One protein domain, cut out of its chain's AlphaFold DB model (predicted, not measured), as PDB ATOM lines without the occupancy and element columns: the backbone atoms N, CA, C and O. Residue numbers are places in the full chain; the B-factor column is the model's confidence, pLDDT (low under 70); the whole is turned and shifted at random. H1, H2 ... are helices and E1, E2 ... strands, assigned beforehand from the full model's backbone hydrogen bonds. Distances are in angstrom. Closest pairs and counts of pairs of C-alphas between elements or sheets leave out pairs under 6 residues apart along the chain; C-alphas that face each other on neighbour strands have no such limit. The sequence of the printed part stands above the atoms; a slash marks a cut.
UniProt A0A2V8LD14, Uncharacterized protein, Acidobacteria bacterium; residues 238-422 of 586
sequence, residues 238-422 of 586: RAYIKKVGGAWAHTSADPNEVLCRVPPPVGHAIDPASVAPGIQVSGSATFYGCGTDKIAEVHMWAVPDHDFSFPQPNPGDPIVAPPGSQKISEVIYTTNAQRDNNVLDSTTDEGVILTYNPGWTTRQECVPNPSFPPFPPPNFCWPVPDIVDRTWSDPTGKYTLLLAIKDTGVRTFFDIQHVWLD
ATOM      1  N   ARG A 238     177.380 207.157 204.396       82.62
ATOM      2  CA  ARG A 238     177.546 205.977 203.566       82.62
ATOM      3  C   ARG A 238     177.965 204.830 204.464       82.62
ATOM      4  O   ARG A 238     178.975 204.934 205.148       82.62
ATOM      5  N   ALA A 239     177.211 203.744 204.425       89.50
ATOM      6  CA  ALA A 239     177.600 202.460 204.982       89.50
ATOM      7  C   ALA A 239     177.569 201.452 203.837       89.50
ATOM      8  O   ALA A 239     176.662 201.517 203.011       89.50
ATOM      9  N   TYR A 240     178.568 200.582 203.742       91.62
ATOM     10  CA  TYR A 240     178.538 199.473 202.797       91.62
ATOM     11  C   TYR A 240     179.375 198.299 203.287       91.62
ATOM     12  O   TYR A 240     180.413 198.483 203.923       91.62
ATOM     13  N   ILE A 241     178.951 197.096 202.930       92.44
ATOM     14  CA  ILE A 241     179.701 195.855 202.997       92.44
ATOM     15  C   ILE A 241     180.335 195.652 201.621       92.44
ATOM     16  O   ILE A 241     179.672 195.677 200.589       92.44
ATOM     17  N   LYS A 242     181.652 195.474 201.591       89.62
ATOM     18  CA  LYS A 242     182.421 195.321 200.351       89.62
ATOM     19  C   LYS A 242     182.861 193.893 200.103       89.62
ATOM     20  O   LYS A 242     182.932 193.461 198.954       89.62
ATOM     21  N   LYS A 243     183.216 193.193 201.176       89.50
ATOM     22  CA  LYS A 243     183.879 191.896 201.113       89.50
ATOM     23  C   LYS A 243     183.379 191.009 202.241       89.50
ATOM     24  O   LYS A 243     183.217 191.463 203.370       89.50
ATOM     25  N   VAL A 244     183.164 189.737 201.943       89.88
ATOM     26  CA  VAL A 244     182.796 188.716 202.927       89.88
ATOM     27  C   VAL A 244     183.707 187.523 202.707       89.88
ATOM     28  O   VAL A 244     183.613 186.819 201.703       89.88
ATOM     29  N   GLY A 245     184.657 187.326 203.619       87.62
ATOM     30  CA  GLY A 245     185.742 186.367 203.437       87.62
ATOM     31  C   GLY A 245     186.526 186.659 202.156       87.62
ATOM     32  O   GLY A 245     187.178 187.696 202.053       87.62
ATOM     33  N   GLY A 246     186.494 185.734 201.195       83.44
ATOM     34  CA  GLY A 246     187.112 185.919 199.881       83.44
ATOM     35  C   GLY A 246     186.198 186.528 198.811       83.44
ATOM     36  O   GLY A 246     186.716 186.890 197.758       83.44
ATOM     37  N   ALA A 247     184.884 186.641 199.053       87.50
ATOM     38  CA  ALA A 247     183.911 187.140 198.078       87.50
ATOM     39  C   ALA A 247     183.758 188.666 198.136       87.50
ATOM     40  O   ALA A 247     183.910 189.266 199.200       87.50
ATOM     41  N   TRP A 248     183.424 189.285 197.004       87.69
ATOM     42  CA  TRP A 248     183.404 190.737 196.816       87.69
ATOM     43  C   TRP A 248     182.096 191.232 196.205       87.69
ATOM     44  O   TRP A 248     181.574 190.601 195.290       87.69
ATOM     45  N   ALA A 249     181.639 192.402 196.647       86.19
ATOM     46  CA  ALA A 249     180.621 193.190 195.960       86.19
ATOM     47  C   ALA A 249     181.292 194.028 194.861       86.19
ATOM     48  O   ALA A 249     182.276 194.737 195.123       86.19
ATOM     49  N   HIS A 250     180.791 193.989 193.629       78.25
ATOM     50  CA  HIS A 250     181.275 194.839 192.542       78.25
ATOM     51  C   HIS A 250     180.880 196.284 192.769       78.25
ATOM     52  O   HIS A 250     181.727 197.180 192.680       78.25
ATOM     53  N   THR A 251     179.623 196.508 193.129       78.50
ATOM     54  CA  THR A 251     179.073 197.828 193.368       78.50
ATOM     55  C   THR A 251     178.696 197.936 194.840       78.50
ATOM     56  O   THR A 251     177.819 197.251 195.343       78.50
ATOM     57  N   SER A 252     179.339 198.847 195.567       71.31
ATOM     58  CA  SER A 252     178.955 199.178 196.947       71.31
ATOM     59  C   SER A 252     177.760 200.140 196.993       71.31
ATOM     60  O   SER A 252     177.721 201.053 197.819       71.31
ATOM     61  N   ALA A 253     176.871 200.021 196.010       72.38
ATOM     62  CA  ALA A 253     175.695 200.859 195.810       72.38
ATOM     63  C   ALA A 253     174.460 200.031 195.428       72.38
ATOM     64  O   ALA A 253     173.349 200.516 195.628       72.38
ATOM     65  N   ASP A 254     174.640 198.820 194.888       78.62
ATOM     66  CA  ASP A 254     173.570 197.846 194.695       78.62
ATOM     67  C   ASP A 254     173.524 196.881 195.889       78.62
ATOM     68  O   ASP A 254     174.372 195.993 195.999       78.62
ATOM     69  N   PRO A 255     172.547 197.041 196.791       75.12
ATOM     70  CA  PRO A 255     172.417 196.162 197.945       75.12
ATOM     71  C   PRO A 255     171.878 194.770 197.589       75.12
ATOM     72  O   PRO A 255     171.968 193.857 198.400       75.12
ATOM     73  N   ASN A 256     171.323 194.574 196.387       79.00
ATOM     74  CA  ASN A 256     170.792 193.272 195.968       79.00
ATOM     75  C   ASN A 256     171.829 192.437 195.202       79.00
ATOM     76  O   ASN A 256     171.500 191.385 194.646       79.00
ATOM     77  N   GLU A 257     173.074 192.907 195.125       81.50
ATOM     78  CA  GLU A 257     174.142 192.170 194.471       81.50
ATOM     79  C   GLU A 257     174.492 190.900 195.268       81.50
ATOM     80  O   GLU A 257     174.535 190.888 196.499       81.50
ATOM     81  N   VAL A 258     174.756 189.802 194.557       82.12
ATOM     82  CA  VAL A 258     175.318 188.586 195.157       82.12
ATOM     83  C   VAL A 258     176.836 188.646 195.045       82.12
ATOM     84  O   VAL A 258     177.378 188.907 193.972       82.12
ATOM     85  N   LEU A 259     177.532 188.364 196.146       85.69
ATOM     86  CA  LEU A 259     178.990 188.464 196.196       85.69
ATOM     87  C   LEU A 259     179.695 187.463 195.262       85.69
ATOM     88  O   LEU A 259     179.278 186.310 195.129       85.69
ATOM     89  N   CYS A 260     180.811 187.898 194.668       84.50
ATOM     90  CA  CYS A 260     181.526 187.200 193.590       84.50
ATOM     91  C   CYS A 260     183.006 186.902 193.895       84.50
ATOM     92  O   CYS A 260     183.595 187.474 194.814       84.50
ATOM     93  N   ARG A 261     183.641 186.022 193.098       76.25
ATOM     94  CA  ARG A 261     185.002 185.482 193.348       76.25
ATOM     95  C   ARG A 261     186.172 186.457 193.240       76.25
ATOM     96  O   ARG A 261     187.167 186.274 193.935       76.25
ATOM     97  N   VAL A 262     186.087 187.470 192.386       69.44
ATOM     98  CA  VAL A 262     187.130 188.487 192.146       69.44
ATOM     99  C   VAL A 262     186.424 189.700 191.533       69.44
ATOM    100  O   VAL A 262     185.461 189.478 190.801       69.44
ATOM    101  N   PRO A 263     186.864 190.958 191.726       56.28
ATOM    102  CA  PRO A 263     186.466 192.028 190.812       56.28
ATOM    103  C   PRO A 263     186.886 191.633 189.385       56.28
ATOM    104  O   PRO A 263     188.087 191.535 189.118       56.28
ATOM    105  N   PRO A 264     185.959 191.352 188.452       47.22
ATOM    106  CA  PRO A 264     186.358 191.027 187.107       47.22
ATOM    107  C   PRO A 264     187.045 192.253 186.502       47.22
ATOM    108  O   PRO A 264     186.625 193.388 186.761       47.22
ATOM    109  N   PRO A 265     188.065 192.068 185.649       49.09
ATOM    110  CA  PRO A 265     188.383 193.105 184.685       49.09
ATOM    111  C   PRO A 265     187.084 193.453 183.940       49.09
ATOM    112  O   PRO A 265     186.341 192.563 183.533       49.09
ATOM    113  N   VAL A 266     186.780 194.750 183.878       52.62
ATOM    114  CA  VAL A 266     185.531 195.353 183.382       52.62
ATOM    115  C   VAL A 266     184.859 194.512 182.280       52.62
ATOM    116  O   VAL A 266     185.404 194.396 181.185       52.62
ATOM    117  N   GLY A 267     183.665 193.960 182.552       49.81
ATOM    118  CA  GLY A 267     182.803 193.340 181.532       49.81
ATOM    119  C   GLY A 267     182.535 191.829 181.620       49.81
ATOM    120  O   GLY A 267     181.968 191.291 180.670       49.81
ATOM    121  N   HIS A 268     182.890 191.131 182.705       48.19
ATOM    122  CA  HIS A 268     182.476 189.729 182.894       48.19
ATOM    123  C   HIS A 268     181.146 189.586 183.638       48.19
ATOM    124  O   HIS A 268     180.749 190.456 184.412       48.19
ATOM    125  N   ALA A 269     180.471 188.464 183.378       54.03
ATOM    126  CA  ALA A 269     179.305 188.031 184.130       54.03
ATOM    127  C   ALA A 269     179.664 187.880 185.617       54.03
ATOM    128  O   ALA A 269     180.729 187.359 185.946       54.03
ATOM    129  N   ILE A 270     178.763 188.357 186.474       64.31
ATOM    130  CA  ILE A 270     178.735 188.123 187.922       64.31
ATOM    131  C   ILE A 270     178.861 186.604 188.121       64.31
ATOM    132  O   ILE A 270     178.008 185.870 187.623       64.31
ATOM    133  N   ASP A 271     179.948 186.146 188.753       70.25
ATOM    134  CA  ASP A 271     180.187 184.739 189.115       70.25
ATOM    135  C   ASP A 271     180.027 184.615 190.634       70.25
ATOM    136  O   ASP A 271     180.987 184.884 191.377       70.25
ATOM    137  N   PRO A 272     178.803 184.312 191.109       78.38
ATOM    138  CA  PRO A 272     178.516 184.238 192.526       78.38
ATOM    139  C   PRO A 272     179.422 183.226 193.221       78.38
ATOM    140  O   PRO A 272     179.814 182.205 192.654       78.38
ATOM    141  N   ALA A 273     179.721 183.478 194.488       82.06
ATOM    142  CA  ALA A 273     180.637 182.636 195.238       82.06
ATOM    143  C   ALA A 273     180.081 182.152 196.573       82.06
ATOM    144  O   ALA A 273     179.398 182.893 197.282       82.06
ATOM    145  N   SER A 274     180.471 180.932 196.942       87.50
ATOM    146  CA  SER A 274     180.436 180.448 198.318       87.50
ATOM    147  C   SER A 274     181.675 180.906 199.087       87.50
ATOM    148  O   SER A 274     182.785 181.005 198.547       87.50
ATOM    149  N   VAL A 275     181.492 181.177 200.376       88.00
ATOM    150  CA  VAL A 275     182.549 181.590 201.305       88.00
ATOM    151  C   VAL A 275     182.665 180.560 202.420       88.00
ATOM    152  O   VAL A 275     181.656 180.177 203.010       88.00
ATOM    153  N   ALA A 276     183.897 180.139 202.727       84.06
ATOM    154  CA  ALA A 276     184.122 179.129 203.759       84.06
ATOM    155  C   ALA A 276     183.983 179.725 205.175       84.06
ATOM    156  O   ALA A 276     183.979 180.955 205.325       84.06
ATOM    157  N   PRO A 277     183.945 178.903 206.240       73.50
ATOM    158  CA  PRO A 277     183.695 179.398 207.582       73.50
ATOM    159  C   PRO A 277     184.871 180.231 208.110       73.50
ATOM    160  O   PRO A 277     185.992 180.234 207.582       73.50
ATOM    161  N   GLY A 278     184.622 180.946 209.207       81.19
ATOM    162  CA  GLY A 278     185.590 181.857 209.812       81.19
ATOM    163  C   GLY A 278     185.655 183.199 209.082       81.19
ATOM    164  O   GLY A 278     186.730 183.746 208.859       81.19
ATOM    165  N   ILE A 279     184.497 183.713 208.704       85.31
ATOM    166  CA  ILE A 279     184.295 184.856 207.826       85.31
ATOM    167  C   ILE A 279     184.700 186.148 208.531       85.31
ATOM    168  O   ILE A 279     184.339 186.378 209.686       85.31
ATOM    169  N   GLN A 280     185.422 187.001 207.813       90.62
ATOM    170  CA  GLN A 280     185.535 188.416 208.142       90.62
ATOM    171  C   GLN A 280     184.682 189.184 207.147       90.62
ATOM    172  O   GLN A 280     184.760 188.933 205.943       90.62
ATOM    173  N   VAL A 281     183.850 190.083 207.656       91.94
ATOM    174  CA  VAL A 281     183.108 191.020 206.813       91.94
ATOM    175  C   VAL A 281     183.914 192.301 206.785       91.94
ATOM    176  O   VAL A 281     184.270 192.793 207.851       91.94
ATOM    177  N   SER A 282     184.193 192.833 205.602       93.06
ATOM    178  CA  SER A 282     184.855 194.121 205.439       93.06
ATOM    179  C   SER A 282     183.975 195.086 204.663       93.06
ATOM    180  O   SER A 282     183.206 194.694 203.784       93.06
ATOM    181  N   GLY A 283     184.080 196.364 204.995       92.62
ATOM    182  CA  GLY A 283     183.253 197.417 204.435       92.62
ATOM    183  C   GLY A 283     183.706 198.787 204.908       92.62
ATOM    184  O   GLY A 283     184.831 198.947 205.365       92.62
ATOM    185  N   SER A 284     182.855 199.791 204.796       91.38
ATOM    186  CA  SER A 284     183.167 201.123 205.308       91.38
ATOM    187  C   SER A 284     181.908 201.788 205.829       91.38
ATOM    188  O   SER A 284     180.803 201.522 205.347       91.38
ATOM    189  N   ALA A 285     182.089 202.661 206.808       90.56
ATOM    190  CA  ALA A 285     181.050 203.540 207.303       90.56
ATOM    191  C   ALA A 285     181.641 204.934 207.498       90.56
ATOM    192  O   ALA A 285     182.540 205.121 208.318       90.56
ATOM    193  N   THR A 286     181.119 205.910 206.762       86.06
ATOM    194  CA  THR A 286     181.639 207.281 206.763       86.06
ATOM    195  C   THR A 286     180.490 208.278 206.739       86.06
ATOM    196  O   THR A 286     179.507 208.100 206.016       86.06
ATOM    197  N   PHE A 287     180.631 209.348 207.517       84.81
ATOM    198  CA  PHE A 287     179.732 210.496 207.503       84.81
ATOM    199  C   PHE A 287     180.441 211.689 206.891       84.81
ATOM    200  O   PHE A 287     181.598 211.970 207.206       84.81
ATOM    201  N   TYR A 288     179.732 212.393 206.023       81.62
ATOM    202  CA  TYR A 288     180.218 213.570 205.330       81.62
ATOM    203  C   TYR A 288     179.373 214.764 205.725       81.62
ATOM    204  O   TYR A 288     178.149 214.681 205.812       81.62
ATOM    205  N   GLY A 289     180.035 215.901 205.897       80.19
ATOM    206  CA  GLY A 289     179.374 217.188 206.013       80.19
ATOM    207  C   GLY A 289     179.593 217.851 207.346       80.19
ATOM    208  O   GLY A 289     180.671 218.382 207.587       80.19
ATOM    209  N   CYS A 290     178.571 217.850 208.192       79.56
ATOM    210  CA  CYS A 290     178.402 218.789 209.300       79.56
ATOM    211  C   CYS A 290     179.408 218.699 210.460       79.56
ATOM    212  O   CYS A 290     179.182 219.281 211.525       79.56
ATOM    213  N   GLY A 291     180.518 217.983 210.262       70.50
ATOM    214  CA  GLY A 291     181.769 218.057 211.021       70.50
ATOM    215  C   GLY A 291     181.705 217.604 212.476       70.50
ATOM    216  O   GLY A 291     182.738 217.531 213.135       70.50
ATOM    217  N   THR A 292     180.514 217.322 212.994       75.81
ATOM    218  CA  THR A 292     180.278 217.027 214.409       75.81
ATOM    219  C   THR A 292     179.790 215.611 214.629       75.81
ATOM    220  O   THR A 292     180.101 215.028 215.669       75.81
ATOM    221  N   ASP A 293     179.102 215.039 213.646       85.00
ATOM    222  CA  ASP A 293     178.555 213.709 213.785       85.00
ATOM    223  C   ASP A 293     179.571 212.614 213.487       85.00
ATOM    224  O   ASP A 293     180.386 212.683 212.565       85.00
ATOM    225  N   LYS A 294     179.551 211.605 214.355       89.38
ATOM    226  CA  LYS A 294     180.461 210.463 214.340       89.38
ATOM    227  C   LYS A 294     179.668 209.176 214.533       89.38
ATOM    228  O   LYS A 294     178.587 209.182 215.115       89.38
ATOM    229  N   ILE A 295     180.251 208.046 214.147       92.75
ATOM    230  CA  ILE A 295     179.669 206.711 214.367       92.75
ATOM    231  C   ILE A 295     179.505 206.449 215.856       92.75
ATOM    232  O   ILE A 295     180.489 206.505 216.591       92.75
ATOM    233  N   ALA A 296     178.273 206.189 216.292       94.94
ATOM    234  CA  ALA A 296     177.888 205.851 217.660       94.94
ATOM    235  C   ALA A 296     177.668 204.362 217.866       94.94
ATOM    236  O   ALA A 296     178.084 203.838 218.898       94.94
ATOM    237  N   GLU A 297     177.061 203.683 216.902       95.69
ATOM    238  CA  GLU A 297     176.812 202.252 216.996       95.69
ATOM    239  C   GLU A 297     177.050 201.591 215.641       95.69
ATOM    240  O   GLU A 297     176.746 202.165 214.595       95.69
ATOM    241  N   VAL A 298     177.592 200.381 215.678       95.69
ATOM    242  CA  VAL A 298     177.818 199.518 214.520       95.69
ATOM    243  C   VAL A 298     177.273 198.161 214.891       95.69
ATOM    244  O   VAL A 298     177.663 197.584 215.907       95.69
ATOM    245  N   HIS A 299     176.385 197.645 214.064       96.44
ATOM    246  CA  HIS A 299     175.777 196.350 214.267       96.44
ATOM    247  C   HIS A 299     175.837 195.557 212.973       96.44
ATOM    248  O   HIS A 299     175.597 196.098 211.894       96.44
ATOM    249  N   MET A 300     176.134 194.270 213.094       95.81
ATOM    250  CA  MET A 300     176.125 193.344 211.974       95.81
ATOM    251  C   MET A 300     175.271 192.134 212.328       95.81
ATOM    252  O   MET A 300     175.493 191.497 213.365       95.81
ATOM    253  N   TRP A 301     174.337 191.781 211.450       96.19
ATOM    254  CA  TRP A 301     173.541 190.562 211.562       96.19
ATOM    255  C   TRP A 301     173.733 189.661 210.357       96.19
ATOM    256  O   TRP A 301     173.886 190.133 209.237       96.19
ATOM    257  N   ALA A 302     173.645 188.362 210.602       94.94
ATOM    258  CA  ALA A 302     173.391 187.363 209.586       94.94
ATOM    259  C   ALA A 302     171.910 186.974 209.652       94.94
ATOM    260  O   ALA A 302     171.443 186.439 210.662       94.94
ATOM    261  N   VAL A 303     171.163 187.273 208.593       95.50
ATOM    262  CA  VAL A 303     169.743 186.941 208.457       95.50
ATOM    263  C   VAL A 303     169.629 185.707 207.561       95.50
ATOM    264  O   VAL A 303     170.047 185.792 206.407       95.50
ATOM    265  N   PRO A 304     169.106 184.565 208.045       93.69
ATOM    266  CA  PRO A 304     168.800 183.435 207.174       93.69
ATOM    267  C   PRO A 304     167.836 183.881 206.069       93.69
ATOM    268  O   PRO A 304     166.733 184.340 206.362       93.69
ATOM    269  N   ASP A 305     168.257 183.776 204.811       91.56
ATOM    270  CA  ASP A 305     167.506 184.295 203.669       91.56
ATOM    271  C   ASP A 305     167.633 183.356 202.475       91.56
ATOM    272  O   ASP A 305     168.491 183.474 201.601       91.56
ATOM    273  N   HIS A 306     166.746 182.373 202.478       88.38
ATOM    274  CA  HIS A 306     166.687 181.307 201.495       88.38
ATOM    275  C   HIS A 306     166.510 181.805 200.053       88.38
ATOM    276  O   HIS A 306     167.060 181.212 199.126       88.38
ATOM    277  N   ASP A 307     165.804 182.913 199.853       88.12
ATOM    278  CA  ASP A 307     165.441 183.385 198.515       88.12
ATOM    279  C   ASP A 307     166.131 184.709 198.150       88.12
ATOM    280  O   ASP A 307     165.852 185.254 197.086       88.12
ATOM    281  N   PHE A 308     167.040 185.210 199.004       89.94
ATOM    282  CA  PHE A 308     167.625 186.558 198.900       89.94
ATOM    283  C   PHE A 308     166.552 187.633 198.715       89.94
ATOM    284  O   PHE A 308     166.597 188.470 197.818       89.94
ATOM    285  N   SER A 309     165.526 187.544 199.556       91.75
ATOM    286  CA  SER A 309     164.333 188.387 199.501       91.75
ATOM    287  C   SER A 309     164.282 189.427 200.617       91.75
ATOM    288  O   SER A 309     163.379 190.266 200.623       91.75
ATOM    289  N   PHE A 310     165.215 189.376 201.573       93.75
ATOM    290  CA  PHE A 310     165.278 190.315 202.683       93.75
ATOM    291  C   PHE A 310     165.587 191.725 202.157       93.75
ATOM    292  O   PHE A 310     166.677 191.950 201.630       93.75
ATOM    293  N   PRO A 311     164.657 192.685 202.294       93.88
ATOM    294  CA  PRO A 311     164.861 194.022 201.768       93.88
ATOM    295  C   PRO A 311     165.803 194.818 202.669       93.88
ATOM    296  O   PRO A 311     165.758 194.706 203.897       93.88
ATOM    297  N   GLN A 312     166.602 195.696 202.065       92.81
ATOM    298  CA  GLN A 312     167.360 196.674 202.833       92.81
ATOM    299  C   GLN A 312     166.402 197.611 203.594       92.81
ATOM    300  O   GLN A 312     165.500 198.179 202.969       92.81
ATOM    301  N   PRO A 313     166.594 197.824 204.907       92.50
ATOM    302  CA  PRO A 313     165.855 198.846 205.648       92.50
ATOM    303  C   PRO A 313     166.097 200.255 205.087       92.50
ATOM    304  O   PRO A 313     167.174 200.548 204.558       92.50
ATOM    305  N   ASN A 314     165.120 201.156 205.221       86.94
ATOM    306  CA  ASN A 314     165.302 202.526 204.749       86.94
ATOM    307  C   ASN A 314     166.240 203.292 205.695       86.94
ATOM    308  O   ASN A 314     166.190 203.098 206.914       86.94
ATOM    309  N   PRO A 315     167.071 204.215 205.181       84.56
ATOM    310  CA  PRO A 315     167.796 205.151 206.033       84.56
ATOM    311  C   PRO A 315     166.842 205.888 206.986       84.56
ATOM    312  O   PRO A 315     165.796 206.383 206.564       84.56
ATOM    313  N   GLY A 316     167.203 205.969 208.268       85.00
ATOM    314  CA  GLY A 316     166.370 206.557 209.323       85.00
ATOM    315  C   GLY A 316     165.444 205.577 210.055       85.00
ATOM    316  O   GLY A 316     164.944 205.928 211.127       85.00
ATOM    317  N   ASP A 317     165.249 204.351 209.551       89.19
ATOM    318  CA  ASP A 317     164.507 203.315 210.279       89.19
ATOM    319  C   ASP A 317     165.223 202.956 211.598       89.19
ATOM    320  O   ASP A 317     166.458 202.965 211.670       89.19
ATOM    321  N   PRO A 318     164.497 202.628 212.681       93.88
ATOM    322  CA  PRO A 318     165.130 202.220 213.927       93.88
ATOM    323  C   PRO A 318     165.929 200.928 213.732       93.88
ATOM    324  O   PRO A 318     165.495 200.002 213.049       93.88
ATOM    325  N   ILE A 319     167.079 200.835 214.401       95.88
ATOM    326  CA  ILE A 319     167.869 199.604 214.417       95.88
ATOM    327  C   ILE A 319     167.130 198.549 215.245       95.88
ATOM    328  O   ILE A 319     167.074 198.629 216.474       95.88
ATOM    329  N   VAL A 320     166.572 197.548 214.565       95.56
ATOM    330  CA  VAL A 320     165.866 196.414 215.169       95.56
ATOM    331  C   VAL A 320     166.476 195.123 214.640       95.56
ATOM    332  O   VAL A 320     166.724 194.998 213.444       95.56
ATOM    333  N   ALA A 321     166.713 194.152 215.526       96.38
ATOM    334  CA  ALA A 321     167.213 192.842 215.124       96.38
ATOM    335  C   ALA A 321     166.192 192.150 214.199       96.38
ATOM    336  O   ALA A 321     165.045 191.953 214.619       96.38
ATOM    337  N   PRO A 322     166.581 191.749 212.974       96.25
ATOM    338  CA  PRO A 322     165.672 191.033 212.090       96.25
ATOM    339  C   PRO A 322     165.214 189.696 212.706       96.25
ATOM    340  O   PRO A 322     165.998 189.045 213.410       96.25
ATOM    341  N   PRO A 323     163.971 189.244 212.461       93.88
ATOM    342  CA  PRO A 323     163.484 187.965 212.975       93.88
ATOM    343  C   PRO A 323     164.380 186.792 212.557       93.88
ATOM    344  O   PRO A 323     164.755 186.680 211.394       93.88
ATOM    345  N   GLY A 324     164.733 185.920 213.505       92.75
ATOM    346  CA  GLY A 324     165.577 184.744 213.246       92.75
ATOM    347  C   GLY A 324     167.048 185.052 212.937       92.75
ATOM    348  O   GLY A 324     167.813 184.126 212.684       92.75
ATOM    349  N   SER A 325     167.455 186.324 212.969       95.06
ATOM    350  CA  SER A 325     168.839 186.714 212.707       95.06
ATOM    351  C   SER A 325     169.780 186.392 213.865       95.06
ATOM    352  O   SER A 325     169.402 186.391 215.040       95.06
ATOM    353  N   GLN A 326     171.047 186.180 213.525       94.06
ATOM    354  CA  GLN A 326     172.151 186.104 214.470       94.06
ATOM    355  C   GLN A 326     172.919 187.426 214.438       94.06
ATOM    356  O   GLN A 326     173.392 187.840 213.383       94.06
ATOM    357  N   LYS A 327     173.099 188.083 215.589       93.69
ATOM    358  CA  LYS A 327     174.015 189.228 215.681       93.69
ATOM    359  C   LYS A 327     175.457 188.711 215.654       93.69
ATOM    360  O   LYS A 327     175.848 187.969 216.555       93.69
ATOM    361  N   ILE A 328     176.225 189.081 214.630       92.75
ATOM    362  CA  ILE A 328     177.609 188.614 214.434       92.75
ATOM    363  C   ILE A 328     178.654 189.629 214.913       92.75
ATOM    364  O   ILE A 328     179.781 189.239 215.209       92.75
ATOM    365  N   SER A 329     178.284 190.910 215.031       94.19
ATOM    366  CA  SER A 329     179.153 191.987 215.531       94.19
ATOM    367  C   SER A 329     178.324 193.109 216.165       94.19
ATOM    368  O   SER A 329     177.233 193.419 215.680       94.19
ATOM    369  N   GLU A 330     178.837 193.719 217.234       94.94
ATOM    370  CA  GLU A 330     178.266 194.912 217.874       94.94
ATOM    371  C   GLU A 330     179.375 195.770 218.479       94.94
ATOM    372  O   GLU A 330     180.161 195.295 219.301       94.94
ATOM    373  N   VAL A 331     179.397 197.050 218.115       95.06
ATOM    374  CA  VAL A 331     180.288 198.049 218.702       95.06
ATOM    375  C   VAL A 331     179.471 199.272 219.072       95.06
ATOM    376  O   VAL A 331     178.804 199.872 218.232       95.06
ATOM    377  N   ILE A 332     179.551 199.663 220.342       95.44
ATOM    378  CA  ILE A 332     178.928 200.878 220.865       95.44
ATOM    379  C   ILE A 332     180.046 201.815 221.308       95.44
ATOM    380  O   ILE A 332     180.786 201.524 222.253       95.44
ATOM    381  N   TYR A 333     180.162 202.949 220.625       94.94
ATOM    382  CA  TYR A 333     181.125 203.995 220.935       94.94
ATOM    383  C   TYR A 333     180.551 204.908 222.019       94.94
ATOM    384  O   TYR A 333     179.549 205.594 221.818       94.94
ATOM    385  N   THR A 334     181.213 204.974 223.170       94.94
ATOM    386  CA  THR A 334     180.822 205.823 224.307       94.94
ATOM    387  C   THR A 334     181.727 207.042 224.480       94.94
ATOM    388  O   THR A 334     181.350 207.991 225.160       94.94
ATOM    389  N   THR A 335     182.898 207.068 223.832       94.31
ATOM    390  CA  THR A 335     183.865 208.178 223.914       94.31
ATOM    391  C   THR A 335     184.346 208.634 222.535       94.31
ATOM    392  O   THR A 335     184.249 207.894 221.557       94.31
ATOM    393  N   ASN A 336     184.890 209.853 222.441       92.25
ATOM    394  CA  ASN A 336     185.535 210.328 221.210       92.25
ATOM    395  C   ASN A 336     186.833 209.570 220.921       92.25
ATOM    396  O   ASN A 336     187.064 209.206 219.777       92.25
ATOM    397  N   ALA A 337     187.616 209.234 221.952       92.56
ATOM    398  CA  ALA A 337     188.848 208.462 221.789       92.56
ATOM    399  C   ALA A 337     188.602 207.100 221.116       92.56
ATOM    400  O   ALA A 337     189.376 206.700 220.257       92.56
ATOM    401  N   GLN A 338     187.514 206.403 221.455       94.38
ATOM    402  CA  GLN A 338     187.138 205.165 220.764       94.38
ATOM    403  C   GLN A 338     186.895 205.388 219.265       94.38
ATOM    404  O   GLN A 338     187.364 204.594 218.458       94.38
ATOM    405  N   ARG A 339     186.204 206.473 218.894       92.19
ATOM    406  CA  ARG A 339     185.878 206.803 217.494       92.19
ATOM    407  C   ARG A 339     187.120 207.207 216.715       92.19
ATOM    408  O   ARG A 339     187.328 206.729 215.611       92.19
ATOM    409  N   ASP A 340     187.956 208.041 217.323       90.50
ATOM    410  CA  ASP A 340     189.144 208.599 216.682       90.50
ATOM    411  C   ASP A 340     190.230 207.528 216.453       90.50
ATOM    412  O   ASP A 340     190.973 207.618 215.483       90.50
ATOM    413  N   ASN A 341     190.303 206.488 217.299       90.25
ATOM    414  CA  ASN A 341     191.277 205.389 217.155       90.25
ATOM    415  C   ASN A 341     190.756 204.175 216.360       90.25
ATOM    416  O   ASN A 341     191.547 203.291 216.021       90.25
ATOM    417  N   ASN A 342     189.449 204.118 216.071       90.56
ATOM    418  CA  ASN A 342     188.781 203.006 215.379       90.56
ATOM    419  C   ASN A 342     187.844 203.551 214.293       90.56
ATOM    420  O   ASN A 342     186.631 203.321 214.308       90.56
ATOM    421  N   VAL A 343     188.429 204.344 213.395       90.31
ATOM    422  CA  VAL A 343     187.751 204.957 212.252       90.31
ATOM    423  C   VAL A 343     187.361 203.865 211.257       90.31
ATOM    424  O   VAL A 343     188.203 203.062 210.865       90.31
ATOM    425  N   LEU A 344     186.091 203.849 210.841       89.75
ATOM    426  CA  LEU A 344     185.576 202.882 209.862       89.75
ATOM    427  C   LEU A 344     185.591 203.398 208.422       89.75
ATOM    428  O   LEU A 344     185.024 202.764 207.539       89.75
ATOM    429  N   ASP A 345     186.238 204.539 208.201       84.00
ATOM    430  CA  ASP A 345     186.442 205.143 206.893       84.00
ATOM    431  C   ASP A 345     187.726 204.585 206.273       84.00
ATOM    432  O   ASP A 345     188.834 204.993 206.630       84.00
ATOM    433  N   SER A 346     187.580 203.622 205.363       77.94
ATOM    434  CA  SER A 346     188.699 203.151 204.549       77.94
ATOM    435  C   SER A 346     188.630 203.720 203.141       77.94
ATOM    436  O   SER A 346     187.606 203.623 202.460       77.94
ATOM    437  N   THR A 347     189.768 204.232 202.673       69.06
ATOM    438  CA  THR A 347     190.008 204.550 201.261       69.06
ATOM    439  C   THR A 347     190.497 203.341 200.463       69.06
ATOM    440  O   THR A 347     190.686 203.452 199.254       69.06
ATOM    441  N   THR A 348     190.730 202.195 201.115       75.88
ATOM    442  CA  THR A 348     191.124 200.960 200.432       75.88
ATOM    443  C   THR A 348     189.921 200.306 199.765       75.88
ATOM    444  O   THR A 348     188.810 200.324 200.294       75.88
ATOM    445  N   ASP A 349     190.168 199.637 198.640       69.31
ATOM    446  CA  ASP A 349     189.135 198.886 197.920       69.31
ATOM    447  C   ASP A 349     188.537 197.731 198.747       69.31
ATOM    448  O   ASP A 349     187.469 197.228 198.405       69.31
ATOM    449  N   GLU A 350     189.206 197.311 199.829       75.88
ATOM    450  CA  GLU A 350     188.780 196.226 200.725       75.88
ATOM    451  C   GLU A 350     187.857 196.674 201.863       75.88
ATOM    452  O   GLU A 350     187.110 195.849 202.394       75.88
ATOM    453  N   GLY A 351     187.890 197.953 202.243       83.19
ATOM    454  CA  GLY A 351     187.249 198.419 203.471       83.19
ATOM    455  C   GLY A 351     188.041 198.091 204.748       83.19
ATOM    456  O   GLY A 351     189.150 197.555 204.707       83.19
ATOM    457  N   VAL A 352     187.461 198.421 205.901       90.56
ATOM    458  CA  VAL A 352     187.864 197.949 207.235       90.56
ATOM    459  C   VAL A 352     187.109 196.671 207.597       90.56
ATOM    460  O   VAL A 352     185.998 196.457 207.120       90.56
ATOM    461  N   ILE A 353     187.673 195.832 208.468       90.50
ATOM    462  CA  ILE A 353     186.950 194.688 209.049       90.50
ATOM    463  C   ILE A 353     185.815 195.224 209.925       90.50
ATOM    464  O   ILE A 353     186.038 196.186 210.644       90.50
ATOM    465  N   LEU A 354     184.629 194.614 209.857       91.88
ATOM    466  CA  LEU A 354     183.383 194.973 210.557       91.88
ATOM    467  C   LEU A 354     182.903 193.878 211.534       91.88
ATOM    468  O   LEU A 354     181.879 194.030 212.208       91.88
ATOM    469  N   THR A 355     183.613 192.751 211.612       90.81
ATOM    470  CA  THR A 355     183.339 191.644 212.539       90.81
ATOM    471  C   THR A 355     184.297 191.679 213.721       90.81
ATOM    472  O   THR A 355     185.484 191.398 213.562       90.81
ATOM    473  N   TYR A 356     183.777 191.965 214.914       91.62
ATOM    474  CA  TYR A 356     184.585 192.168 216.117       91.62
ATOM    475  C   TYR A 356     184.160 191.260 217.270       91.62
ATOM    476  O   TYR A 356     183.038 190.750 217.335       91.62
ATOM    477  N   ASN A 357     185.072 191.074 218.218       88.88
ATOM    478  CA  ASN A 357     184.749 190.512 219.518       88.88
ATOM    479  C   ASN A 357     183.859 191.480 220.309       88.88
ATOM    480  O   ASN A 357     184.033 192.696 220.212       88.88
ATOM    481  N   PRO A 358     182.923 190.963 221.122       85.38
ATOM    482  CA  PRO A 358     182.094 191.814 221.957       85.38
ATOM    483  C   PRO A 358     182.950 192.543 223.000       85.38
ATOM    484  O   PRO A 358     183.694 191.917 223.758       85.38
ATOM    485  N   GLY A 359     182.785 193.864 223.077       86.81
ATOM    486  CA  GLY A 359     183.448 194.718 224.060       86.81
ATOM    487  C   GLY A 359     184.697 195.433 223.541       86.81
ATOM    488  O   GLY A 359     185.137 195.249 222.412       86.81
ATOM    489  N   TRP A 360     185.248 196.291 224.398       91.62
ATOM    490  CA  TRP A 360     186.417 197.120 224.104       91.62
ATOM    491  C   TRP A 360     187.669 196.538 224.756       91.62
ATOM    492  O   TRP A 360     187.635 196.134 225.920       91.62
ATOM    493  N   THR A 361     188.782 196.550 224.029       93.06
ATOM    494  CA  THR A 361     190.112 196.231 224.552       93.06
ATOM    495  C   THR A 361     190.999 197.474 224.500       93.06
ATOM    496  O   THR A 361     190.532 198.593 224.262       93.06
ATOM    497  N   THR A 362     192.286 197.301 224.787       92.81
ATOM    498  CA  THR A 362     193.289 198.347 224.614       92.81
ATOM    499  C   THR A 362     194.455 197.810 223.803       92.81
ATOM    500  O   THR A 362     195.020 196.779 224.181       92.81
ATOM    501  N   ARG A 363     194.872 198.534 222.762       93.88
ATOM    502  CA  ARG A 363     196.159 198.314 222.093       93.88
ATOM    503  C   ARG A 363     197.186 199.331 222.567       93.88
ATOM    504  O   ARG A 363     196.837 200.410 223.042       93.88
ATOM    505  N   GLN A 364     198.460 198.980 222.454       93.06
ATOM    506  CA  GLN A 364     199.562 199.867 222.804       93.06
ATOM    507  C   GLN A 364     200.070 200.551 221.535       93.06
ATOM    508  O   GLN A 364     200.632 199.893 220.661       93.06
ATOM    509  N   GLU A 365     199.890 201.865 221.440       90.25
ATOM    510  CA  GLU A 365     200.490 202.665 220.375       90.25
ATOM    511  C   GLU A 365     201.817 203.233 220.853       90.25
ATOM    512  O   GLU A 365     201.946 203.626 222.010       90.25
ATOM    513  N   CYS A 366     202.815 203.229 219.974       88.88
ATOM    514  CA  CYS A 366     204.182 203.607 220.290       88.88
ATOM    515  C   CYS A 366     204.715 204.544 219.209       88.88
ATOM    516  O   CYS A 366     204.698 204.195 218.030       88.88
ATOM    517  N   VAL A 367     205.257 205.694 219.607       83.69
ATOM    518  CA  VAL A 367     205.957 206.595 218.683       83.69
ATOM    519  C   VAL A 367     207.465 206.450 218.894       83.69
ATOM    520  O   VAL A 367     207.925 206.522 220.042       83.69
ATOM    521  N   PRO A 368     208.256 206.245 217.820       79.81
ATOM    522  CA  PRO A 368     209.710 206.279 217.921       79.81
ATOM    523  C   PRO A 368     210.128 207.668 218.399       79.81
ATOM    524  O   PRO A 368     209.753 208.656 217.776       79.81
ATOM    525  N   ASN A 369     210.887 207.770 219.491       76.50
ATOM    526  CA  ASN A 369     211.384 209.061 219.969       76.50
ATOM    527  C   ASN A 369     212.477 209.571 219.005       76.50
ATOM    528  O   ASN A 369     213.567 208.993 218.990       76.50
ATOM    529  N   PRO A 370     212.238 210.633 218.212       68.94
ATOM    530  CA  PRO A 370     213.179 211.046 217.174       68.94
ATOM    531  C   PRO A 370     214.390 211.833 217.716       68.94
ATOM    532  O   PRO A 370     215.259 212.212 216.935       68.94
ATOM    533  N   SER A 371     214.479 212.089 219.030       64.75
ATOM    534  CA  SER A 371     215.299 213.191 219.565       64.75
ATOM    535  C   SER A 371     216.503 212.799 220.435       64.75
ATOM    536  O   SER A 371     217.138 213.694 220.988       64.75
ATOM    537  N   PHE A 372     216.853 211.515 220.593       52.53
ATOM    538  CA  PHE A 372     217.964 211.111 221.479       52.53
ATOM    539  C   PHE A 372     218.892 210.032 220.882       52.53
ATOM    540  O   PHE A 372     218.659 208.842 221.077       52.53
ATOM    541  N   PRO A 373     219.995 210.415 220.213       62.78
ATOM    542  CA  PRO A 373     221.197 209.581 220.115       62.78
ATOM    543  C   PRO A 373     222.049 209.734 221.400       62.78
ATOM    544  O   PRO A 373     222.118 210.848 221.924       62.78
ATOM    545  N   PRO A 374     222.720 208.687 221.944       62.72
ATOM    546  CA  PRO A 374     223.071 207.399 221.332       62.72
ATOM    547  C   PRO A 374     222.449 206.152 222.005       62.72
ATOM    548  O   PRO A 374     222.856 205.032 221.701       62.72
ATOM    549  N   PHE A 375     221.493 206.305 222.921       57.16
ATOM    550  CA  PHE A 375     220.771 205.175 223.519       57.16
ATOM    551  C   PHE A 375     219.415 205.058 222.838       57.16
ATOM    552  O   PHE A 375     218.760 206.091 222.779       57.16
ATOM    553  N   PRO A 376     218.956 203.884 222.360       59.34
ATOM    554  CA  PRO A 376     217.568 203.747 221.936       59.34
ATOM    555  C   PRO A 376     216.698 204.041 223.166       59.34
ATOM    556  O   PRO A 376     216.683 203.222 224.093       59.34
ATOM    557  N   PRO A 377     216.035 205.209 223.261       60.72
ATOM    558  CA  PRO A 377     215.130 205.444 224.368       60.72
ATOM    559  C   PRO A 377     213.992 204.430 224.210       60.72
ATOM    560  O   PRO A 377     213.652 204.081 223.074       60.72
ATOM    561  N   PRO A 378     213.388 203.940 225.304       72.56
ATOM    562  CA  PRO A 378     212.172 203.153 225.173       72.56
ATOM    563  C   PRO A 378     211.164 203.953 224.340       72.56
ATOM    564  O   PRO A 378     211.003 205.158 224.556       72.56
ATOM    565  N   ASN A 379     210.531 203.299 223.361       83.00
ATOM    566  CA  ASN A 379     209.442 203.908 222.604       83.00
ATOM    567  C   ASN A 379     208.438 204.503 223.596       83.00
ATOM    568  O   ASN A 379     208.072 203.849 224.577       83.00
ATOM    569  N   PHE A 380     208.016 205.745 223.361       83.88
ATOM    570  CA  PHE A 380     206.964 206.327 224.179       83.88
ATOM    571  C   PHE A 380     205.657 205.688 223.738       83.88
ATOM    572  O   PHE A 380     205.226 205.894 222.601       83.88
ATOM    573  N   CYS A 381     205.083 204.872 224.618       91.06
ATOM    574  CA  CYS A 381     203.884 204.118 224.321       91.06
ATOM    575  C   CYS A 381     202.753 204.463 225.281       91.06
ATOM    576  O   CYS A 381     202.991 204.708 226.465       91.06
ATOM    577  N   TRP A 382     201.522 204.419 224.788       92.81
ATOM    578  CA  TRP A 382     200.325 204.620 225.594       92.81
ATOM    579  C   TRP A 382     199.209 203.669 225.143       92.81
ATOM    580  O   TRP A 382     199.169 203.264 223.978       92.81
ATOM    581  N   PRO A 383     198.316 203.263 226.059       94.50
ATOM    582  CA  PRO A 383     197.161 202.461 225.696       94.50
ATOM    583  C   PRO A 383     196.117 203.327 224.981       94.50
ATOM    584  O   PRO A 383     195.810 204.433 225.433       94.50
ATOM    585  N   VAL A 384     195.529 202.808 223.906       94.94
ATOM    586  CA  VAL A 384     194.350 203.383 223.243       94.94
ATOM    587  C   VAL A 384     193.227 202.344 223.179       94.94
ATOM    588  O   VAL A 384     193.527 201.150 223.105       94.94
ATOM    589  N   PRO A 385     191.944 202.752 223.231       94.31
ATOM    590  CA  PRO A 385     190.823 201.831 223.061       94.31
ATOM    591  C   PRO A 385     190.857 201.159 221.689       94.31
ATOM    592  O   PRO A 385     191.080 201.833 220.683       94.31
ATOM    593  N   ASP A 386     190.583 199.862 221.656       93.31
ATOM    594  CA  ASP A 386     190.683 199.043 220.451       93.31
ATOM    595  C   ASP A 386     189.497 198.080 220.339       93.31
ATOM    596  O   ASP A 386     188.941 197.634 221.352       93.31
ATOM    597  N   ILE A 387     189.116 197.773 219.105       92.06
ATOM    598  CA  ILE A 387     188.197 196.682 218.771       92.06
ATOM    599  C   ILE A 387     189.011 195.531 218.193       92.06
ATOM    600  O   ILE A 387     189.871 195.729 217.343       92.06
ATOM    601  N   VAL A 388     188.766 194.316 218.681       91.06
ATOM    602  CA  VAL A 388     189.526 193.140 218.240       91.06
ATOM    603  C   VAL A 388     188.725 192.400 217.197       91.06
ATOM    604  O   VAL A 388     187.630 191.921 217.497       91.06
ATOM    605  N   ASP A 389     189.301 192.248 216.014       91.44
ATOM    606  CA  ASP A 389     188.706 191.479 214.934       91.44
ATOM    607  C   ASP A 389     188.361 190.054 215.373       91.44
ATOM    608  O   ASP A 389     189.071 189.395 216.142       91.44
ATOM    609  N   ARG A 390     187.254 189.559 214.836       90.25
ATOM    610  CA  ARG A 390     186.778 188.199 215.035       90.25
ATOM    611  C   ARG A 390     186.387 187.593 213.700       90.25
ATOM    612  O   ARG A 390     185.895 188.274 212.803       90.25
ATOM    613  N   THR A 391     186.555 186.282 213.604       87.62
ATOM    614  CA  THR A 391     185.966 185.466 212.552       87.62
ATOM    615  C   THR A 391     184.598 184.936 212.983       87.62
ATOM    616  O   THR A 391     184.434 184.389 214.079       87.62
ATOM    617  N   TRP A 392     183.602 185.082 212.115       85.38
ATOM    618  CA  TRP A 392     182.306 184.438 212.282       85.38
ATOM    619  C   TRP A 392     182.353 183.027 211.689       85.38
ATOM    620  O   TRP A 392     182.539 182.827 210.490       85.38
ATOM    621  N   SER A 393     182.248 182.029 212.553       76.69
ATOM    622  CA  SER A 393     181.953 180.639 212.214       76.69
ATOM    623  C   SER A 393     180.518 180.377 212.667       76.69
ATOM    624  O   SER A 393     180.162 180.921 213.710       76.69
ATOM    625  N   ASP A 394     179.713 179.622 211.907       68.31
ATOM    626  CA  ASP A 394     178.653 178.715 212.422       68.31
ATOM    627  C   ASP A 394     177.353 178.634 211.593       68.31
ATOM    628  O   ASP A 394     176.340 178.180 212.127       68.31
ATOM    629  N   PRO A 395     177.318 179.009 210.301       77.12
ATOM    630  CA  PRO A 395     176.450 178.182 209.437       77.12
ATOM    631  C   PRO A 395     176.814 178.053 207.950       77.12
ATOM    632  O   PRO A 395     177.197 179.024 207.300       77.12
ATOM    633  N   THR A 396     176.546 176.860 207.404       87.44
ATOM    634  CA  THR A 396     176.266 176.639 205.976       87.44
ATOM    635  C   THR A 396     174.868 177.170 205.647       87.44
ATOM    636  O   THR A 396     173.921 176.950 206.405       87.44
ATOM    637  N   GLY A 397     174.710 177.858 204.519       89.50
ATOM    638  CA  GLY A 397     173.408 178.258 203.991       89.50
ATOM    639  C   GLY A 397     173.429 179.580 203.230       89.50
ATOM    640  O   GLY A 397     174.477 180.101 202.852       89.50
ATOM    641  N   LYS A 398     172.234 180.139 203.014       90.06
ATOM    642  CA  LYS A 398     172.039 181.442 202.364       90.06
ATOM    643  C   LYS A 398     171.693 182.497 203.390       90.06
ATOM    644  O   LYS A 398     170.746 182.333 204.165       90.06
ATOM    645  N   TYR A 399     172.462 183.574 203.366       92.31
ATOM    646  CA  TYR A 399     172.337 184.655 204.321       92.31
ATOM    647  C   TYR A 399     172.295 185.999 203.617       92.31
ATOM    648  O   TYR A 399     173.017 186.238 202.651       92.31
ATOM    649  N   THR A 400     171.499 186.892 204.184       94.50
ATOM    650  CA  THR A 400     171.620 188.323 203.953       94.50
ATOM    651  C   THR A 400     172.335 188.914 205.155       94.50
ATOM    652  O   THR A 400     171.857 188.825 206.290       94.50
ATOM    653  N   LEU A 401     173.527 189.460 204.928       94.81
ATOM    654  CA  LEU A 401     174.246 190.206 205.948       94.81
ATOM    655  C   LEU A 401     173.673 191.611 206.005       94.81
ATOM    656  O   LEU A 401     173.551 192.246 204.967       94.81
ATOM    657  N   LEU A 402     173.335 192.084 207.199       96.38
ATOM    658  CA  LEU A 402     172.825 193.429 207.433       96.38
ATOM    659  C   LEU A 402     173.835 194.207 208.266       96.38
ATOM    660  O   LEU A 402     174.050 193.878 209.433       96.38
ATOM    661  N   LEU A 403     174.395 195.260 207.682       96.50
ATOM    662  CA  LEU A 403     175.135 196.295 208.388       96.50
ATOM    663  C   LEU A 403     174.148 197.389 208.794       96.50
ATOM    664  O   LEU A 403     173.491 197.963 207.931       96.50
ATOM    665  N   ALA A 404     174.069 197.713 210.084       96.75
ATOM    666  CA  ALA A 404     173.413 198.931 210.547       96.75
ATOM    667  C   ALA A 404     174.398 199.814 211.301       96.75
ATOM    668  O   ALA A 404     175.069 199.378 212.239       96.75
ATOM    669  N   ILE A 405     174.430 201.079 210.918       95.69
ATOM    670  CA  ILE A 405     175.225 202.113 211.558       95.69
ATOM    671  C   ILE A 405     174.276 203.119 212.178       95.69
ATOM    672  O   ILE A 405     173.287 203.496 211.555       95.69
ATOM    673  N   LYS A 406     174.611 203.598 213.372       94.75
ATOM    674  CA  LYS A 406     173.980 204.762 213.984       94.75
ATOM    675  C   LYS A 406     175.012 205.833 214.266       94.75
ATOM    676  O   LYS A 406     176.093 205.512 214.764       94.75
ATOM    677  N   ASP A 407     174.691 207.091 214.014       92.25
ATOM    678  CA  ASP A 407     175.551 208.216 214.388       92.25
ATOM    679  C   ASP A 407     175.175 208.847 215.740       92.25
ATOM    680  O   ASP A 407     174.221 208.460 216.421       92.25
ATOM    681  N   THR A 408     175.975 209.826 216.164       91.19
ATOM    682  CA  THR A 408     175.727 210.656 217.353       91.19
ATOM    683  C   THR A 408     174.470 211.512 217.250       91.19
ATOM    684  O   THR A 408     173.898 211.849 218.287       91.19
ATOM    685  N   GLY A 409     174.024 211.817 216.032       87.38
ATOM    686  CA  GLY A 409     172.761 212.479 215.719       87.38
ATOM    687  C   GLY A 409     171.543 211.546 215.757       87.38
ATOM    688  O   GLY A 409     170.433 211.997 215.487       87.38
ATOM    689  N   VAL A 410     171.723 210.272 216.144       88.25
ATOM    690  CA  VAL A 410     170.683 209.230 216.260       88.25
ATOM    691  C   VAL A 410     170.167 208.722 214.904       88.25
ATOM    692  O   VAL A 410     169.255 207.896 214.871       88.25
ATOM    693  N   ARG A 411     170.752 209.133 213.777       87.38
ATOM    694  CA  ARG A 411     170.337 208.638 212.457       87.38
ATOM    695  C   ARG A 411     170.954 207.287 212.183       87.38
ATOM    696  O   ARG A 411     171.975 206.920 212.763       87.38
ATOM    697  N   THR A 412     170.313 206.562 211.283       92.06
ATOM    698  CA  THR A 412     170.633 205.177 210.979       92.06
ATOM    699  C   THR A 412     170.839 204.988 209.487       92.06
ATOM    700  O   THR A 412     170.114 205.544 208.658       92.06
ATOM    701  N   PHE A 413     171.847 204.195 209.149       90.88
ATOM    702  CA  PHE A 413     172.207 203.847 207.784       90.88
ATOM    703  C   PHE A 413     172.365 202.343 207.706       90.88
ATOM    704  O   PHE A 413     172.869 201.721 208.643       90.88
ATOM    705  N   PHE A 414     171.936 201.775 206.588       93.19
ATOM    706  CA  PHE A 414     171.911 200.339 206.393       93.19
ATOM    707  C   PHE A 414     172.576 199.979 205.078       93.19
ATOM    708  O   PHE A 414     172.482 200.734 204.111       93.19
ATOM    709  N   ASP A 415     173.210 198.816 205.066       94.69
ATOM    710  CA  ASP A 415     173.608 198.122 203.850       94.69
ATOM    711  C   ASP A 415     173.332 196.631 204.012       94.69
ATOM    712  O   ASP A 415     173.427 196.104 205.129       94.69
ATOM    713  N   ILE A 416     172.995 195.958 202.916       95.06
ATOM    714  CA  ILE A 416     172.889 194.503 202.892       95.06
ATOM    715  C   ILE A 416     173.768 193.898 201.807       95.06
ATOM    716  O   ILE A 416     174.031 194.525 200.787       95.06
ATOM    717  N   GLN A 417     174.210 192.664 202.038       93.25
ATOM    718  CA  GLN A 417     174.864 191.848 201.017       93.25
ATOM    719  C   GLN A 417     174.418 190.395 201.115       93.25
ATOM    720  O   GLN A 417     174.321 189.831 202.212       93.25
ATOM    721  N   HIS A 418     174.185 189.781 199.959       91.50
ATOM    722  CA  HIS A 418     173.765 188.390 199.862       91.50
ATOM    723  C   HIS A 418     174.971 187.468 199.731       91.50
ATOM    724  O   HIS A 418     175.831 187.646 198.863       91.50
ATOM    725  N   VAL A 419     175.032 186.451 200.587       89.31
ATOM    726  CA  VAL A 419     176.166 185.535 200.646       89.31
ATOM    727  C   VAL A 419     175.718 184.082 200.762       89.31
ATOM    728  O   VAL A 419     174.768 183.741 201.472       89.31
ATOM    729  N   TRP A 420     176.451 183.221 200.060       90.44
ATOM    730  CA  TRP A 420     176.416 181.777 200.237       90.44
ATOM    731  C   TRP A 420     177.539 181.375 201.176       90.44
ATOM    732  O   TRP A 420     178.710 181.650 200.913       90.44
ATOM    733  N   LEU A 421     177.179 180.750 202.283       89.38
ATOM    734  CA  LEU A 421     178.132 180.266 203.263       89.38
ATOM    735  C   LEU A 421     178.196 178.763 203.183       89.38
ATOM    736  O   LEU A 421     177.171 178.092 203.180       89.38
ATOM    737  N   ASP A 422     179.411 178.261 203.148       87.88
ATOM    738  CA  ASP A 422     179.691 176.847 203.089       87.88
ATOM    739  C   ASP A 422     180.626 176.508 204.242       87.88
ATOM    740  O   ASP A 422     181.813 176.818 204.204       87.88
TER     741      ASP A 422
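AT A GLANCE: This is residues 238 to 422 of the 586 residues of an uncharacterized protein of Acidobacteria bacterium (UniProt A0A2V8LD14). With little regular structure, a small sandwich, the sheet E4-E3-E7-E8 face to face with E1-E2, sits among long loops, and the hairpin E5 and E6 reaches out as an arm. The 185 printed residues, 73 in named elements, run E1 E2 E3 E4 H1 E5 E6 E7 E8, mostly strand, the sheets antiparallel. The whole is compact, radius of gyration of the C-alphas 18.5 A, and spans 65 by 37 by 32 A.

IN THESE COORDINATES: E1, residues 238 to 244, begins at C-alpha (177.546, 205.977, 203.566). E2 is 281 to 288, E3 295 to 304, E4 326 to 332, H1 336 to 341, E5 361 to 367, E6 380 to 386. E7, 397 to 407, is 31.8 A long; E8, 412 to 421, ends at C-alpha (178.132, 180.266, 203.263).

HOW THE PARTS SIT: N 299 of E3 and O 404 of E7, 2.8 A, are within hydrogen-bond range. The closest C-alphas of E1 and E8 are Tyr 240 and Asp 415, 5.2 A. H1 only grazes the larger sheet.

THE WHOLE: The printed part has no cut. Residues 262 to 270 and 370 to 377 are among those with pLDDT under 70.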